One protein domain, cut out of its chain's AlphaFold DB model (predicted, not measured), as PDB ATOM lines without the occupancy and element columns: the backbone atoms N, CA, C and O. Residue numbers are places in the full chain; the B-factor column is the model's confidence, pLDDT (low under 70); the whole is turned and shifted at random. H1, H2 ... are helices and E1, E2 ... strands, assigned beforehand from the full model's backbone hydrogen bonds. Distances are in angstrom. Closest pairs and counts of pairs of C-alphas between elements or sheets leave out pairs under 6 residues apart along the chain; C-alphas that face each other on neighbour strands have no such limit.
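This is residues 5 to 16 and 34 to 143 of the 224 residues of the protein "MsrB domain-containing protein" of Ancylostoma ceylanicum (UniProt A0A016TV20). Little regular structure: a small antiparallel sheet, E1 E2 E3, sits among long loops, with three short helices, H1 to H3, grouped at one end and the hairpin E4 and E5 at another side. The 122 printed residues, mixed in class, run E1 H1 H2 H3 E2 E3 H4 E4 E5. They are compact, radius of gyration of the C-alphas 14.6 A, spanning 46 by 39 by 28 A.

Find C-alpha 10 at (24.149, 142.320, -26.069), where E1, residues 10 to 12, begins; E2 is 89 to 91, E3 98 to 101. H1 is 38 to 42, H2 53 to 59, H3 62 to 69, H4 119 to 122. E4, 125 to 130, is 15.3 A long; E5, 137 to 142, is 16.6 A, ending at (23.249, 129.081, -24.247).

Look for N 12 and O 89, 2.7 A, between E1 and E2, and N 90 and O 100, 2.8 A, in hairpin E2 and E3. H4 is on this sheet; C-alphas 100 and 119 are the closest of E3 and H4, 5.2 A. Hairpin E4 and E5 has N 126 and O 141 at 2.8 A. H1 touches H2, closest C-alphas 38 and 59, 5.9 A; H2 and H3 only just touch, with 3 pairs of C-alphas within 8 A, closest 57 and 65, 6.4 A. H2 and H3 have every O i to N i+4 pair within hydrogen-bond range; H1 has 0 of 1, but 2 of 2 O i to N i+3; H4 is too short.

Residues 17 to 33 are not printed; C-alphas 16 and 34 are 15.7 A apart. Links H3 to E2 and E3 to H4 are long. Confidence is low, for instance, in residues 5 to 16.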
ATOM      1  N   CYS A   5      12.111 133.675 -30.221       28.72
ATOM      2  CA  CYS A   5      12.082 134.760 -29.237       28.72
ATOM      3  C   CYS A   5      13.081 134.434 -28.131       28.72
ATOM      4  O   CYS A   5      12.932 133.406 -27.467       28.72
ATOM      5  N   LEU A   6      14.087 135.288 -27.919       33.41
ATOM      6  CA  LEU A   6      15.046 135.075 -26.839       33.41
ATOM      7  C   LEU A   6      15.387 136.307 -26.026       33.41
ATOM      8  O   LEU A   6      15.494 137.419 -26.523       33.41
ATOM      9  N   ARG A   7      15.572 136.043 -24.735       43.19
ATOM     10  CA  ARG A   7      15.655 137.014 -23.657       43.19
ATOM     11  C   ARG A   7      17.059 137.628 -23.601       43.19
ATOM     12  O   ARG A   7      18.050 136.904 -23.617       43.19
ATOM     13  N   ARG A   8      17.084 138.967 -23.575       39.56
ATOM     14  CA  ARG A   8      18.197 139.923 -23.394       39.56
ATOM     15  C   ARG A   8      19.570 139.508 -23.951       39.56
ATOM     16  O   ARG A   8      20.317 138.746 -23.342       39.56
ATOM     17  N   ILE A   9      19.939 140.111 -25.083       40.72
ATOM     18  CA  ILE A   9      21.185 139.826 -25.796       40.72
ATOM     19  C   ILE A   9      21.963 141.123 -26.083       40.72
ATOM     20  O   ILE A   9      21.356 142.115 -26.467       40.72
ATOM     21  N   ILE A  10      23.290 141.125 -25.913       39.09
ATOM     22  CA  ILE A  10      24.149 142.320 -26.069       39.09
ATOM     23  C   ILE A  10      24.698 142.424 -27.506       39.09
ATOM     24  O   ILE A  10      25.222 141.419 -27.981       39.09
ATOM     25  N   PRO A  11      24.636 143.582 -28.198       34.50
ATOM     26  CA  PRO A  11      25.247 143.775 -29.511       34.50
ATOM     27  C   PRO A  11      26.763 144.045 -29.424       34.50
ATOM     28  O   PRO A  11      27.221 144.807 -28.581       34.50
ATOM     29  N   TYR A  12      27.537 143.477 -30.351       38.34
ATOM     30  CA  TYR A  12      28.949 143.780 -30.602       38.34
ATOM     31  C   TYR A  12      29.133 144.492 -31.947       38.34
ATOM     32  O   TYR A  12      28.579 144.052 -32.960       38.34
ATOM     33  N   ARG A  13      29.965 145.545 -31.969       34.72
ATOM     34  CA  ARG A  13      30.403 146.259 -33.179       34.72
ATOM     35  C   ARG A  13      31.838 145.850 -33.520       34.72
ATOM     36  O   ARG A  13      32.754 146.103 -32.747       34.72
ATOM     37  N   GLN A  14      32.043 145.259 -34.694       34.94
ATOM     38  CA  GLN A  14      33.378 144.989 -35.232       34.94
ATOM     39  C   GLN A  14      33.955 146.317 -35.759       34.94
ATOM     40  O   GLN A  14      33.448 146.872 -36.733       34.94
ATOM     41  N   GLY A  15      34.950 146.881 -35.070       32.38
ATOM     42  CA  GLY A  15      35.661 148.078 -35.524       32.38
ATOM     43  C   GLY A  15      36.613 147.742 -36.673       32.38
ATOM     44  O   GLY A  15      37.440 146.844 -36.542       32.38
ATOM     45  N   ALA A  16      36.496 148.455 -37.793       30.31
ATOM     46  CA  ALA A  16      37.516 148.466 -38.835       30.31
ATOM     47  C   ALA A  16      38.727 149.274 -38.337       30.31
ATOM     48  O   ALA A  16      38.567 150.399 -37.863       30.31
ATOM     49  N   PRO A  34      32.155 144.219 -25.421       47.59
ATOM     50  CA  PRO A  34      32.628 142.908 -24.976       47.59
ATOM     51  C   PRO A  34      33.123 142.919 -23.520       47.59
ATOM     52  O   PRO A  34      33.336 141.851 -22.951       47.59
ATOM     53  N   ASP A  35      33.336 144.089 -22.920       49.31
ATOM     54  CA  ASP A  35      33.761 144.265 -21.526       49.31
ATOM     55  C   ASP A  35      32.592 144.218 -20.531       49.31
ATOM     56  O   ASP A  35      32.801 144.042 -19.333       49.31
ATOM     57  N   ASP A  36      31.353 144.246 -21.030       58.75
ATOM     58  CA  ASP A  36      30.140 144.074 -20.224       58.75
ATOM     59  C   ASP A  36      29.747 142.604 -20.030       58.75
ATOM     60  O   ASP A  36      28.762 142.300 -19.355       58.75
ATOM     61  N   VAL A  37      30.526 141.674 -20.591       70.69
ATOM     62  CA  VAL A  37      30.343 140.239 -20.370       70.69
ATOM     63  C   VAL A  37      30.694 139.902 -18.922       70.69
ATOM     64  O   VAL A  37      31.811 140.131 -18.459       70.69
ATOM     65  N   ALA A  38      29.743 139.297 -18.212       71.81
ATOM     66  CA  ALA A  38      29.837 139.088 -16.775       71.81
ATOM     67  C   ALA A  38      30.997 138.171 -16.358       71.81
ATOM     68  O   ALA A  38      31.586 138.403 -15.304       71.81
ATOM     69  N   ILE A  39      31.392 137.193 -17.186       74.12
ATOM     70  CA  ILE A  39      32.536 136.326 -16.863       74.12
ATOM     71  C   ILE A  39      33.851 137.090 -16.705       74.12
ATOM     72  O   ILE A  39      34.656 136.731 -15.855       74.12
ATOM     73  N   LYS A  40      34.055 138.186 -17.446       74.88
ATOM     74  CA  LYS A  40      35.277 138.994 -17.324       74.88
ATOM     75  C   LYS A  40      35.400 139.655 -15.949       74.88
ATOM     76  O   LYS A  40      36.507 139.908 -15.491       74.88
ATOM     77  N   LYS A  41      34.273 139.905 -15.274       79.31
ATOM     78  CA  LYS A  41      34.235 140.495 -13.925       79.31
ATOM     79  C   LYS A  41      34.585 139.489 -12.825       79.31
ATOM     80  O   LYS A  41      34.858 139.903 -11.707       79.31
ATOM     81  N   LEU A  42      34.570 138.189 -13.133       75.75
ATOM     82  CA  LEU A  42      34.871 137.112 -12.187       75.75
ATOM     83  C   LEU A  42      36.370 136.752 -12.129       75.75
ATOM     84  O   LEU A  42      36.751 135.920 -11.312       75.75
ATOM     85  N   GLY A  43      37.227 137.384 -12.940       72.69
ATOM     86  CA  GLY A  43      38.670 137.106 -12.979       72.69
ATOM     87  C   GLY A  43      39.025 135.854 -13.792       72.69
ATOM     88  O   GLY A  43      38.318 135.513 -14.741       72.69
ATOM     89  N   ASP A  44      40.115 135.166 -13.425       66.75
ATOM     90  CA  ASP A  44      40.680 133.990 -14.123       66.75
ATOM     91  C   ASP A  44      39.853 132.697 -13.950       66.75
ATOM     92  O   ASP A  44      40.379 131.606 -13.704       66.75
ATOM     93  N   VAL A  45      38.530 132.781 -14.073       64.00
ATOM     94  CA  VAL A  45      37.686 131.587 -14.076       64.00
ATOM     95  C   VAL A  45      37.783 130.902 -15.437       64.00
ATOM     96  O   VAL A  45      37.359 131.440 -16.459       64.00
ATOM     97  N   LYS A  46      38.330 129.680 -15.449       63.91
ATOM     98  CA  LYS A  46      38.593 128.922 -16.685       63.91
ATOM     99  C   LYS A  46      37.333 128.410 -17.392       63.91
ATOM    100  O   LYS A  46      37.375 128.234 -18.606       63.91
ATOM    101  N   ASP A  47      36.227 128.176 -16.677       77.06
ATOM    102  CA  ASP A  47      34.983 127.677 -17.282       77.06
ATOM    103  C   ASP A  47      33.717 128.333 -16.678       77.06
ATOM    104  O   ASP A  47      33.430 128.133 -15.491       77.06
ATOM    105  N   PRO A  48      32.899 129.049 -17.483       73.50
ATOM    106  CA  PRO A  48      31.613 129.594 -17.049       73.50
ATOM    107  C   PRO A  48      30.667 128.577 -16.392       73.50
ATOM    108  O   PRO A  48      29.805 128.970 -15.604       73.50
ATOM    109  N   LYS A  49      30.761 127.281 -16.734       76.88
ATOM    110  CA  LYS A  49      29.896 126.234 -16.157       76.88
ATOM    111  C   LYS A  49      30.176 125.985 -14.679       76.88
ATOM    112  O   LYS A  49      29.289 125.482 -13.985       76.88
ATOM    113  N   GLN A  50      31.385 126.296 -14.217       80.94
ATOM    114  CA  GLN A  50      31.855 125.982 -12.866       80.94
ATOM    115  C   GLN A  50      31.547 127.085 -11.847       80.94
ATOM    116  O   GLN A  50      31.512 126.793 -10.657       80.94
ATOM    117  N   VAL A  51      31.252 128.300 -12.315       81.50
ATOM    118  CA  VAL A  51      30.881 129.454 -11.481       81.50
ATOM    119  C   VAL A  51      29.600 129.169 -10.688       81.50
ATOM    120  O   VAL A  51      28.611 128.676 -11.253       81.50
ATOM    121  N   SER A  52      29.611 129.499  -9.395       84.50
ATOM    122  CA  SER A  52      28.467 129.312  -8.496       84.50
ATOM    123  C   SER A  52      27.357 130.343  -8.745       84.50
ATOM    124  O   SER A  52      27.560 131.391  -9.364       84.50
ATOM    125  N   GLU A  53      26.138 130.068  -8.281       83.50
ATOM    126  CA  GLU A  53      25.024 131.015  -8.440       83.50
ATOM    127  C   GLU A  53      25.230 132.289  -7.616       83.50
ATOM    128  O   GLU A  53      24.886 133.381  -8.070       83.50
ATOM    129  N   GLU A  54      25.863 132.175  -6.451       85.69
ATOM    130  CA  GLU A  54      26.221 133.294  -5.583       85.69
ATOM    131  C   GLU A  54      27.244 134.220  -6.248       85.69
ATOM    132  O   GLU A  54      27.155 135.440  -6.111       85.69
ATOM    133  N   GLU A  55      28.200 133.660  -6.991       85.38
ATOM    134  CA  GLU A  55      29.170 134.428  -7.774       85.38
ATOM    135  C   GLU A  55      28.485 135.157  -8.931       85.38
ATOM    136  O   GLU A  55      28.674 136.363  -9.100       85.38
ATOM    137  N   TRP A  56      27.607 134.469  -9.670       83.19
ATOM    138  CA  TRP A  56      26.814 135.091 -10.733       83.19
ATOM    139  C   TRP A  56      25.925 136.222 -10.216       83.19
ATOM    140  O   TRP A  56      25.817 137.257 -10.874       83.19
ATOM    141  N   LYS A  57      25.326 136.063  -9.031       85.44
ATOM    142  CA  LYS A  57      24.474 137.079  -8.399       85.44
ATOM    143  C   LYS A  57      25.244 138.345  -8.008       85.44
ATOM    144  O   LYS A  57      24.645 139.413  -7.939       85.44
ATOM    145  N   LYS A  58      26.559 138.251  -7.774       86.62
ATOM    146  CA  LYS A  58      27.422 139.414  -7.492       86.62
ATOM    147  C   LYS A  58      27.774 140.211  -8.748       86.62
ATOM    148  O   LYS A  58      27.953 141.420  -8.657       86.62
ATOM    149  N   VAL A  59      27.895 139.550  -9.903       83.31
ATOM    150  CA  VAL A  59      28.345 140.198 -11.153       83.31
ATOM    151  C   VAL A  59      27.215 140.577 -12.106       83.31
ATOM    152  O   VAL A  59      27.384 141.495 -12.913       83.31
ATOM    153  N   LEU A  60      26.074 139.887 -12.033       75.69
ATOM    154  CA  LEU A  60      24.902 140.163 -12.860       75.69
ATOM    155  C   LEU A  60      23.927 141.102 -12.138       75.69
ATOM    156  O   LEU A  60      23.635 140.897 -10.960       75.69
ATOM    157  N   PRO A  61      23.338 142.082 -12.847       78.00
ATOM    158  CA  PRO A  61      22.179 142.810 -12.341       78.00
ATOM    159  C   PRO A  61      21.037 141.845 -12.003       78.00
ATOM    160  O   PRO A  61      20.821 140.885 -12.744       78.00
ATOM    161  N   ALA A  62      20.265 142.132 -10.951       78.81
ATOM    162  CA  ALA A  62      19.200 141.248 -10.461       78.81
ATOM    163  C   ALA A  62      18.226 140.806 -11.568       78.81
ATOM    164  O   ALA A  62      18.001 139.616 -11.749       78.81
ATOM    165  N   GLU A  63      17.738 141.737 -12.391       70.88
ATOM    166  CA  GLU A  63      16.851 141.423 -13.523       70.88
ATOM    167  C   GLU A  63      17.492 140.467 -14.540       70.88
ATOM    168  O   GLU A  63      16.842 139.584 -15.091       70.88
ATOM    169  N   THR A  64      18.788 140.646 -14.804       73.50
ATOM    170  CA  THR A  64      19.524 139.809 -15.760       73.50
ATOM    171  C   THR A  64      19.809 138.436 -15.168       73.50
ATOM    172  O   THR A  64      19.744 137.443 -15.885       73.50
ATOM    173  N   PHE A  65      20.088 138.372 -13.866       75.12
ATOM    174  CA  PHE A  65      20.217 137.118 -13.139       75.12
ATOM    175  C   PHE A  65      18.903 136.333 -13.182       75.12
ATOM    176  O   PHE A  65      18.913 135.181 -13.596       75.12
ATOM    177  N   GLU A  66      17.765 136.959 -12.877       73.81
ATOM    178  CA  GLU A  66      16.460 136.292 -12.947       73.81
ATOM    179  C   GLU A  66      16.191 135.714 -14.344       73.81
ATOM    180  O   GLU A  66      15.830 134.547 -14.494       73.81
ATOM    181  N   VAL A  67      16.450 136.491 -15.394       75.06
ATOM    182  CA  VAL A  67      16.216 136.053 -16.775       75.06
ATOM    183  C   VAL A  67      17.190 134.958 -17.227       75.06
ATOM    184  O   VAL A  67      16.769 133.957 -17.804       75.06
ATOM    185  N   ALA A  68      18.491 135.131 -16.988       74.56
ATOM    186  CA  ALA A  68      19.529 134.241 -17.513       74.56
ATOM    187  C   ALA A  68      19.797 133.014 -16.623       74.56
ATOM    188  O   ALA A  68      20.275 131.987 -17.119       74.56
ATOM    189  N   ARG A  69      19.544 133.123 -15.310       77.12
ATOM    190  CA  ARG A  69      19.866 132.114 -14.286       77.12
ATOM    191  C   ARG A  69      18.651 131.467 -13.612       77.12
ATOM    192  O   ARG A  69      18.796 130.333 -13.177       77.12
ATOM    193  N   ASN A  70      17.483 132.110 -13.600       76.69
ATOM    194  CA  ASN A  70      16.256 131.541 -13.019       76.69
ATOM    195  C   ASN A  70      15.157 131.269 -14.061       76.69
ATOM    196  O   ASN A  70      13.997 131.071 -13.707       76.69
ATOM    197  N   ALA A  71      15.498 131.298 -15.355       72.62
ATOM    198  CA  ALA A  71      14.543 131.181 -16.460       72.62
ATOM    199  C   ALA A  71      13.350 132.164 -16.352       72.62
ATOM    200  O   ALA A  71      12.247 131.894 -16.842       72.62
ATOM    201  N   GLY A  72      13.574 133.339 -15.751       66.75
ATOM    202  CA  GLY A  72      12.602 134.423 -15.639       66.75
ATOM    203  C   GLY A  72      12.319 135.097 -16.984       66.75
ATOM    204  O   GLY A  72      13.161 135.107 -17.887       66.75
ATOM    205  N   THR A  73      11.119 135.654 -17.148       73.00
ATOM    206  CA  THR A  73      10.710 136.371 -18.371       73.00
ATOM    207  C   THR A  73      10.582 137.853 -18.064       73.00
ATOM    208  O   THR A  73       9.870 138.216 -17.131       73.00
ATOM    209  N   GLU A  74      11.254 138.705 -18.837       72.62
ATOM    210  CA  GLU A  74      11.065 140.154 -18.724       72.62
ATOM    211  C   GLU A  74       9.664 140.559 -19.220       72.62
ATOM    212  O   GLU A  74       9.139 139.903 -20.125       72.62
ATOM    213  N   PRO A  75       9.045 141.622 -18.678       74.12
ATOM    214  CA  PRO A  75       7.771 142.125 -19.186       74.12
ATOM    215  C   PRO A  75       7.843 142.480 -20.683       74.12
ATOM    216  O   PRO A  75       8.896 142.925 -21.152       74.12
ATOM    217  N   PRO A  76       6.744 142.349 -21.445       72.69
ATOM    218  CA  PRO A  76       6.745 142.726 -22.857       72.69
ATOM    219  C   PRO A  76       7.106 144.206 -23.025       72.69
ATOM    220  O   PRO A  76       6.729 145.045 -22.205       72.69
ATOM    221  N   TYR A  77       7.830 144.524 -24.097       73.44
ATOM    222  CA  TYR A  77       8.279 145.873 -24.476       73.44
ATOM    223  C   TYR A  77       9.236 146.560 -23.487       73.44
ATOM    224  O   TYR A  77       9.611 147.712 -23.708       73.44
ATOM    225  N   SER A  78       9.647 145.878 -22.415       71.75
ATOM    226  CA  SER A  78      10.593 146.416 -21.426       71.75
ATOM    227  C   SER A  78      12.057 146.235 -21.837       71.75
ATOM    228  O   SER A  78      12.931 146.989 -21.405       71.75
ATOM    229  N   GLY A  79      12.331 145.255 -22.700       69.38
ATOM    230  CA  GLY A  79      13.679 144.922 -23.132       69.38
ATOM    231  C   GLY A  79      14.284 146.010 -24.021       69.38
ATOM    232  O   GLY A  79      13.736 146.360 -25.066       69.38
ATOM    233  N   ALA A  80      15.484 146.477 -23.670       73.31
ATOM    234  CA  ALA A  80      16.219 147.489 -24.442       73.31
ATOM    235  C   ALA A  80      16.486 147.082 -25.907       73.31
ATOM    236  O   ALA A  80      16.722 147.937 -26.759       73.31
ATOM    237  N   TYR A  81      16.448 145.778 -26.203       71.12
ATOM    238  CA  TYR A  81      16.795 145.220 -27.510       71.12
ATOM    239  C   TYR A  81      15.601 144.824 -28.375       71.12
ATOM    240  O   TYR A  81      15.803 144.436 -29.526       71.12
ATOM    241  N   ASP A  82      14.372 144.964 -27.871       69.81
ATOM    242  CA  ASP A  82      13.154 144.721 -28.651       69.81
ATOM    243  C   ASP A  82      13.134 145.612 -29.909       69.81
ATOM    244  O   ASP A  82      13.130 145.130 -31.045       69.81
ATOM    245  N   LYS A  83      13.311 146.925 -29.712       77.62
ATOM    246  CA  LYS A  83      13.308 147.948 -30.776       77.62
ATOM    247  C   LYS A  83      14.693 148.300 -31.331       77.62
ATOM    248  O   LYS A  83      14.822 149.239 -32.108       77.62
ATOM    249  N   PHE A  84      15.735 147.560 -30.956       77.62
ATOM    250  CA  PHE A  84      17.103 147.818 -31.411       77.62
ATOM    251  C   PHE A  84      17.407 147.039 -32.697       77.62
ATOM    252  O   PHE A  84      17.317 145.813 -32.693       77.62
ATOM    253  N   PHE A  85      17.756 147.722 -33.790       82.25
ATOM    254  CA  PHE A  85      17.981 147.106 -35.112       82.25
ATOM    255  C   PHE A  85      19.329 147.471 -35.746       82.25
ATOM    256  O   PHE A  85      19.536 147.252 -36.940       82.25
ATOM    257  N   GLU A  86      20.257 148.028 -34.968       83.50
ATOM    258  CA  GLU A  86      21.588 148.338 -35.486       83.50
ATOM    259  C   GLU A  86      22.375 147.062 -35.812       83.50
ATOM    260  O   GLU A  86      22.150 145.988 -35.245       83.50
ATOM    261  N   LYS A  87      23.326 147.192 -36.743       83.06
ATOM    262  CA  LYS A  87      24.182 146.084 -37.163       83.06
ATOM    263  C   LYS A  87      25.136 145.679 -36.041       83.06
ATOM    264  O   LYS A  87      25.850 146.511 -35.486       83.06
ATOM    265  N   GLY A  88      25.186 144.383 -35.762       82.25
ATOM    266  CA  GLY A  88      26.062 143.807 -34.752       82.25
ATOM    267  C   GLY A  88      25.792 142.331 -34.487       82.25
ATOM    268  O   GLY A  88      24.943 141.695 -35.122       82.25
ATOM    269  N   ARG A  89      26.531 141.778 -33.526       78.31
ATOM    270  CA  ARG A  89      26.352 140.395 -33.062       78.31
ATOM    271  C   ARG A  89      25.814 140.347 -31.654       78.31
ATOM    272  O   ARG A  89      26.264 141.083 -30.795       78.31
ATOM    273  N   TYR A  90      24.870 139.457 -31.439       76.81
ATOM    274  CA  TYR A  90      24.126 139.300 -30.210       76.81
ATOM    275  C   TYR A  90      24.777 138.195 -29.370       76.81
ATOM    276  O   TYR A  90      24.709 137.018 -29.731       76.81
ATOM    277  N   VAL A  91      25.417 138.580 -28.262       79.12
ATOM    278  CA  VAL A  91      26.207 137.695 -27.392       79.12
ATOM    279  C   VAL A  91      25.535 137.394 -26.051       79.12
ATOM    280  O   VAL A  91      24.805 138.216 -25.494       79.12
ATOM    281  N   CYS A  92      25.816 136.211 -25.503       80.25
ATOM    282  CA  CYS A  92      25.393 135.808 -24.166       80.25
ATOM    283  C   CYS A  92      26.016 136.724 -23.104       80.25
ATOM    284  O   CYS A  92      27.237 136.822 -23.014       80.25
ATOM    285  N   VAL A  93      25.194 137.323 -22.241       79.00
ATOM    286  CA  VAL A  93      25.671 138.198 -21.155       79.00
ATOM    287  C   VAL A  93      26.565 137.477 -20.139       79.00
ATOM    288  O   VAL A  93      27.472 138.086 -19.579       79.00
ATOM    289  N   CYS A  94      26.357 136.173 -19.927       76.00
ATOM    290  CA  CYS A  94      27.134 135.402 -18.960       76.00
ATOM    291  C   CYS A  94      28.534 135.072 -19.494       76.00
ATOM    292  O   CYS A  94      29.523 135.430 -18.865       76.00
ATOM    293  N   CYS A  95      28.631 134.412 -20.656       75.88
ATOM    294  CA  CYS A  95      29.905 133.895 -21.186       75.88
ATOM    295  C   CYS A  95      30.453 134.599 -22.426       75.88
ATOM    296  O   CYS A  95      31.538 134.251 -22.880       75.88
ATOM    297  N   GLY A  96      29.705 135.522 -23.022       73.56
ATOM    298  CA  GLY A  96      30.131 136.237 -24.225       73.56
ATOM    299  C   GLY A  96      30.054 135.418 -25.514       73.56
ATOM    300  O   GLY A  96      30.506 135.887 -26.551       73.56
ATOM    301  N   ALA A  97      29.485 134.208 -25.489       77.75
ATOM    302  CA  ALA A  97      29.303 133.412 -26.702       77.75
ATOM    303  C   ALA A  97      28.334 134.095 -27.677       77.75
ATOM    304  O   ALA A  97      27.275 134.568 -27.265       77.75
ATOM    305  N   GLU A  98      28.668 134.098 -28.965       79.81
ATOM    306  CA  GLU A  98      27.811 134.641 -30.019       79.81
ATOM    307  C   GLU A  98      26.596 133.731 -30.243       79.81
ATOM    308  O   GLU A  98      26.741 132.527 -30.466       79.81
ATOM    309  N   LEU A  99      25.395 134.303 -30.145       79.50
ATOM    310  CA  LEU A  99      24.125 133.581 -30.240       79.50
ATOM    311  C   LEU A  99      23.387 133.918 -31.542       79.50
ATOM    312  O   LEU A  99      22.958 133.016 -32.263       79.50
ATOM    313  N   PHE A 100      23.262 135.213 -31.856       81.25
ATOM    314  CA  PHE A 100      22.517 135.701 -33.022       81.25
ATOM    315  C   PHE A 100      23.279 136.789 -33.776       81.25
ATOM    316  O   PHE A 100      24.194 137.423 -33.251       81.25
ATOM    317  N   ASN A 101      22.865 137.037 -35.014       80.38
ATOM    318  CA  ASN A 101      23.331 138.167 -35.806       80.38
ATOM    319  C   ASN A 101      22.161 139.142 -36.007       80.38
ATOM    320  O   ASN A 101      21.028 138.724 -36.219       80.38
ATOM    321  N   SER A 102      22.432 140.443 -35.964       82.06
ATOM    322  CA  SER A 102      21.493 141.487 -36.390       82.06
ATOM    323  C   SER A 102      20.841 141.240 -37.751       82.06
ATOM    324  O   SER A 102      19.671 141.564 -37.916       82.06
ATOM    325  N   ASP A 103      21.535 140.594 -38.693       84.25
ATOM    326  CA  ASP A 103      20.975 140.242 -40.004       84.25
ATOM    327  C   ASP A 103      19.800 139.261 -39.921       84.25
ATOM    328  O   ASP A 103      18.996 139.186 -40.848       84.25
ATOM    329  N   SER A 104      19.700 138.485 -38.837       79.25
ATOM    330  CA  SER A 104      18.575 137.580 -38.606       79.25
ATOM    331  C   SER A 104      17.479 138.183 -37.734       79.25
ATOM    332  O   SER A 104      16.442 137.539 -37.563       79.25
ATOM    333  N   LYS A 105      17.670 139.396 -37.202       80.44
ATOM    334  CA  LYS A 105      16.665 140.079 -36.389       80.44
ATOM    335  C   LYS A 105      15.548 140.639 -37.264       80.44
ATOM    336  O   LYS A 105      15.804 141.246 -38.299       80.44
ATOM    337  N   TYR A 106      14.309 140.493 -36.809       79.94
ATOM    338  CA  TYR A 106      13.137 141.080 -37.457       79.94
ATOM    339  C   TYR A 106      12.130 141.577 -36.414       79.94
ATOM    340  O   TYR A 106      12.221 141.252 -35.230       79.94
ATOM    341  N   TRP A 107      11.189 142.417 -36.843       79.81
ATOM    342  CA  TRP A 107      10.117 142.910 -35.983       79.81
ATOM    343  C   TRP A 107       8.942 141.930 -35.994       79.81
ATOM    344  O   TRP A 107       8.250 141.806 -37.001       79.81
ATOM    345  N   ALA A 108       8.721 141.240 -34.874       76.50
ATOM    346  CA  ALA A 108       7.600 140.312 -34.709       76.50
ATOM    347  C   ALA A 108       6.375 140.950 -34.027       76.50
ATOM    348  O   ALA A 108       5.306 140.350 -34.016       76.50
ATOM    349  N   GLY A 109       6.520 142.137 -33.422       76.75
ATOM    350  CA  GLY A 109       5.442 142.794 -32.673       76.75
ATOM    351  C   GLY A 109       5.017 142.069 -31.388       76.75
ATOM    352  O   GLY A 109       3.977 142.390 -30.831       76.75
ATOM    353  N   CYS A 110       5.802 141.099 -30.912       71.31
ATOM    354  CA  CYS A 110       5.497 140.321 -29.709       71.31
ATOM    355  C   CYS A 110       5.958 140.998 -28.405       71.31
ATOM    356  O   CYS A 110       5.540 140.574 -27.334       71.31
ATOM    357  N   GLY A 111       6.805 142.031 -28.487       72.06
ATOM    358  CA  GLY A 111       7.363 142.742 -27.332       72.06
ATOM    359  C   GLY A 111       8.670 142.168 -26.783       72.06
ATOM    360  O   GLY A 111       9.125 142.609 -25.729       72.06
ATOM    361  N   TRP A 112       9.283 141.222 -27.497       78.56
ATOM    362  CA  TRP A 112      10.628 140.707 -27.239       78.56
ATOM    363  C   TRP A 112      11.415 140.610 -28.554       78.56
ATOM    364  O   TRP A 112      10.818 140.460 -29.624       78.56
ATOM    365  N   PRO A 113      12.760 140.639 -28.511       76.12
ATOM    366  CA  PRO A 113      13.556 140.531 -29.724       76.12
ATOM    367  C   PRO A 113      13.399 139.146 -30.373       76.12
ATOM    368  O   PRO A 113      13.524 138.104 -29.721       76.12
ATOM    369  N   ALA A 114      13.156 139.159 -31.684       77.88
ATOM    370  CA  ALA A 114      12.905 137.973 -32.490       77.88
ATOM    371  C   ALA A 114      13.978 137.788 -33.570       77.88
ATOM    372  O   ALA A 114      14.379 138.744 -34.241       77.88
ATOM    373  N   PHE A 115      14.418 136.540 -33.748       79.81
ATOM    374  CA  PHE A 115      15.451 136.156 -34.708       79.81
ATOM    375  C   PHE A 115      15.014 134.961 -35.550       79.81
ATOM    376  O   PHE A 115      14.410 134.012 -35.050       79.81
ATOM    377  N   SER A 116      15.328 135.002 -36.843       76.31
ATOM    378  CA  SER A 116      14.979 133.941 -37.797       76.31
ATOM    379  C   SER A 116      15.976 132.783 -37.790       76.31
ATOM    380  O   SER A 116      15.619 131.653 -38.114       76.31
ATOM    381  N   LYS A 117      17.233 133.057 -37.425       79.88
ATOM    382  CA  LYS A 117      18.321 132.076 -37.354       79.88
ATOM    383  C   LYS A 117      19.342 132.446 -36.285       79.88
ATOM    384  O   LYS A 117      19.600 133.629 -36.047       79.88
ATOM    385  N   SER A 118      19.931 131.421 -35.687       81.94
ATOM    386  CA  SER A 118      21.102 131.506 -34.817       81.94
ATOM    387  C   SER A 118      22.403 131.573 -35.623       81.94
ATOM    388  O   SER A 118      22.413 131.388 -36.844       81.94
ATOM    389  N   VAL A 119      23.506 131.855 -34.931       78.88
ATOM    390  CA  VAL A 119      24.863 131.777 -35.490       78.88
ATOM    391  C   VAL A 119      25.308 130.313 -35.609       78.88
ATOM    392  O   VAL A 119      24.984 129.488 -34.753       78.88
ATOM    393  N   ASP A 120      26.035 130.007 -36.690       82.38
ATOM    394  CA  ASP A 120      26.712 128.730 -36.958       82.38
ATOM    395  C   ASP A 120      25.869 127.474 -36.684       82.38
ATOM    396  O   ASP A 120      26.323 126.540 -36.025       82.38
ATOM    397  N   ASN A 121      24.622 127.448 -37.170       79.19
ATOM    398  CA  ASN A 121      23.705 126.309 -37.017       79.19
ATOM    399  C   ASN A 121      23.576 125.836 -35.556       79.19
ATOM    400  O   ASN A 121      23.726 124.656 -35.246       79.19
ATOM    401  N   ASP A 122      23.310 126.778 -34.647       78.25
ATOM    402  CA  ASP A 122      23.140 126.534 -33.210       78.25
ATOM    403  C   ASP A 122      24.401 126.063 -32.477       78.25
ATOM    404  O   ASP A 122      24.302 125.449 -31.412       78.25
ATOM    405  N   MET A 123      25.600 126.380 -32.970       83.38
ATOM    406  CA  MET A 123      26.858 126.003 -32.312       83.38
ATOM    407  C   MET A 123      26.878 126.352 -30.813       83.38
ATOM    408  O   MET A 123      27.263 125.519 -29.992       83.38
ATOM    409  N   ASN A 124      26.389 127.539 -30.441       77.19
ATOM    410  CA  ASN A 124      26.379 128.041 -29.060       77.19
ATOM    411  C   ASN A 124      25.008 127.954 -28.365       77.19
ATOM    412  O   ASN A 124      24.865 128.411 -27.226       77.19
ATOM    413  N   ILE A 125      24.007 127.369 -29.026       77.69
ATOM    414  CA  ILE A 125      22.615 127.338 -28.578       77.69
ATOM    415  C   ILE A 125      22.114 125.901 -28.431       77.69
ATOM    416  O   ILE A 125      22.411 125.041 -29.253       77.69
ATOM    417  N   ILE A 126      21.333 125.639 -27.386       79.56
ATOM    418  CA  ILE A 126      20.569 124.404 -27.202       79.56
ATOM    419  C   ILE A 126      19.079 124.732 -27.173       79.56
ATOM    420  O   ILE A 126      18.678 125.769 -26.644       79.56
ATOM    421  N   ARG A 127      18.265 123.853 -27.755       78.94
ATOM    422  CA  ARG A 127      16.807 123.914 -27.676       78.94
ATOM    423  C   ARG A 127      16.320 122.822 -26.743       78.94
ATOM    424  O   ARG A 127      16.729 121.676 -26.888       78.94
ATOM    425  N   ILE A 128      15.488 123.198 -25.788       76.69
ATOM    426  CA  ILE A 128      14.960 122.324 -24.747       76.69
ATOM    427  C   ILE A 128      13.442 122.405 -24.826       76.69
ATOM    428  O   ILE A 128      12.879 123.491 -24.957       76.69
ATOM    429  N   GLU A 129      12.768 121.265 -24.775       77.25
ATOM    430  CA  GLU A 129      11.313 121.248 -24.692       77.25
ATOM    431  C   GLU A 129      10.861 121.729 -23.311       77.25
ATOM    432  O   GLU A 129      11.287 121.211 -22.279       77.25
ATOM    433  N   ASP A 130       9.987 122.725 -23.302       74.38
ATOM    434  CA  ASP A 130       9.390 123.296 -22.108       74.38
ATOM    435  C   ASP A 130       7.884 123.032 -22.138       74.38
ATOM    436  O   ASP A 130       7.142 123.659 -22.895       74.38
ATOM    437  N   ASN A 131       7.452 122.087 -21.304       77.44
ATOM    438  CA  ASN A 131       6.051 121.700 -21.137       77.44
ATOM    439  C   ASN A 131       5.389 122.375 -19.917       77.44
ATOM    440  O   ASN A 131       4.333 121.943 -19.448       77.44
ATOM    441  N   SER A 132       6.029 123.402 -19.345       68.56
ATOM    442  CA  SER A 132       5.480 124.146 -18.210       68.56
ATOM    443  C   SER A 132       4.176 124.861 -18.572       68.56
ATOM    444  O   SER A 132       3.897 125.172 -19.730       68.56
ATOM    445  N   LEU A 133       3.358 125.140 -17.550       71.19
ATOM    446  CA  LEU A 133       2.088 125.867 -17.686       71.19
ATOM    447  C   LEU A 133       1.074 125.194 -18.637       71.19
ATOM    448  O   LEU A 133       0.177 125.859 -19.144       71.19
ATOM    449  N   GLY A 134       1.210 123.884 -18.879       77.88
ATOM    450  CA  GLY A 134       0.298 123.119 -19.735       77.88
ATOM    451  C   GLY A 134       0.444 123.405 -21.233       77.88
ATOM    452  O   GLY A 134      -0.429 123.032 -22.009       77.88
ATOM    453  N   MET A 135       1.531 124.059 -21.651       73.19
ATOM    454  CA  MET A 135       1.802 124.397 -23.049       73.19
ATOM    455  C   MET A 135       3.064 123.689 -23.526       73.19
ATOM    456  O   MET A 135       4.043 123.645 -22.791       73.19
ATOM    457  N   LYS A 136       3.085 123.212 -24.775       78.31
ATOM    458  CA  LYS A 136       4.321 122.739 -25.413       78.31
ATOM    459  C   LYS A 136       5.072 123.916 -26.019       78.31
ATOM    460  O   LYS A 136       4.573 124.573 -26.937       78.31
ATOM    461  N   ARG A 137       6.268 124.193 -25.511       76.75
ATOM    462  CA  ARG A 137       7.146 125.266 -25.979       76.75
ATOM    463  C   ARG A 137       8.556 124.737 -26.191       76.75
ATOM    464  O   ARG A 137       8.915 123.667 -25.712       76.75
ATOM    465  N   THR A 138       9.364 125.499 -26.912       74.06
ATOM    466  CA  THR A 138      10.788 125.207 -27.070       74.06
ATOM    467  C   THR A 138      11.570 126.369 -26.491       74.06
ATOM    468  O   THR A 138      11.595 127.459 -27.059       74.06
ATOM    469  N   GLU A 139      12.190 126.140 -25.343       73.56
ATOM    470  CA  GLU A 139      13.103 127.086 -24.729       73.56
ATOM    471  C   GLU A 139      14.457 127.020 -25.432       73.56
ATOM    472  O   GLU A 139      14.945 125.953 -25.806       73.56
ATOM    473  N   VAL A 140      15.087 128.174 -25.608       77.81
ATOM    474  CA  VAL A 140      16.384 128.276 -26.260       77.81
ATOM    475  C   VAL A 140      17.400 128.787 -25.234       77.81
ATOM    476  O   VAL A 140      17.189 129.814 -24.602       77.81
ATOM    477  N   ARG A 141      18.504 128.068 -25.019       79.38
ATOM    478  CA  ARG A 141      19.515 128.408 -24.001       79.38
ATOM    479  C   ARG A 141      20.917 128.448 -24.590       79.38
ATOM    480  O   ARG A 141      21.201 127.829 -25.610       79.38
ATOM    481  N   CYS A 142      21.828 129.146 -23.915       79.38
ATOM    482  CA  CYS A 142      23.249 129.081 -24.247       79.38
ATOM    483  C   CYS A 142      23.864 127.756 -23.765       79.38
ATOM    484  O   CYS A 142      23.823 127.455 -22.568       79.38
ATOM    485  N   LYS A 143      24.516 127.021 -24.676       80.38
ATOM    486  CA  LYS A 143      25.213 125.745 -24.407       80.38
ATOM    487  C   LYS A 143      26.342 125.862 -23.383       80.38
ATOM    488  O   LYS A 143      26.639 124.913 -22.662       80.38
TER     489      LYS A 143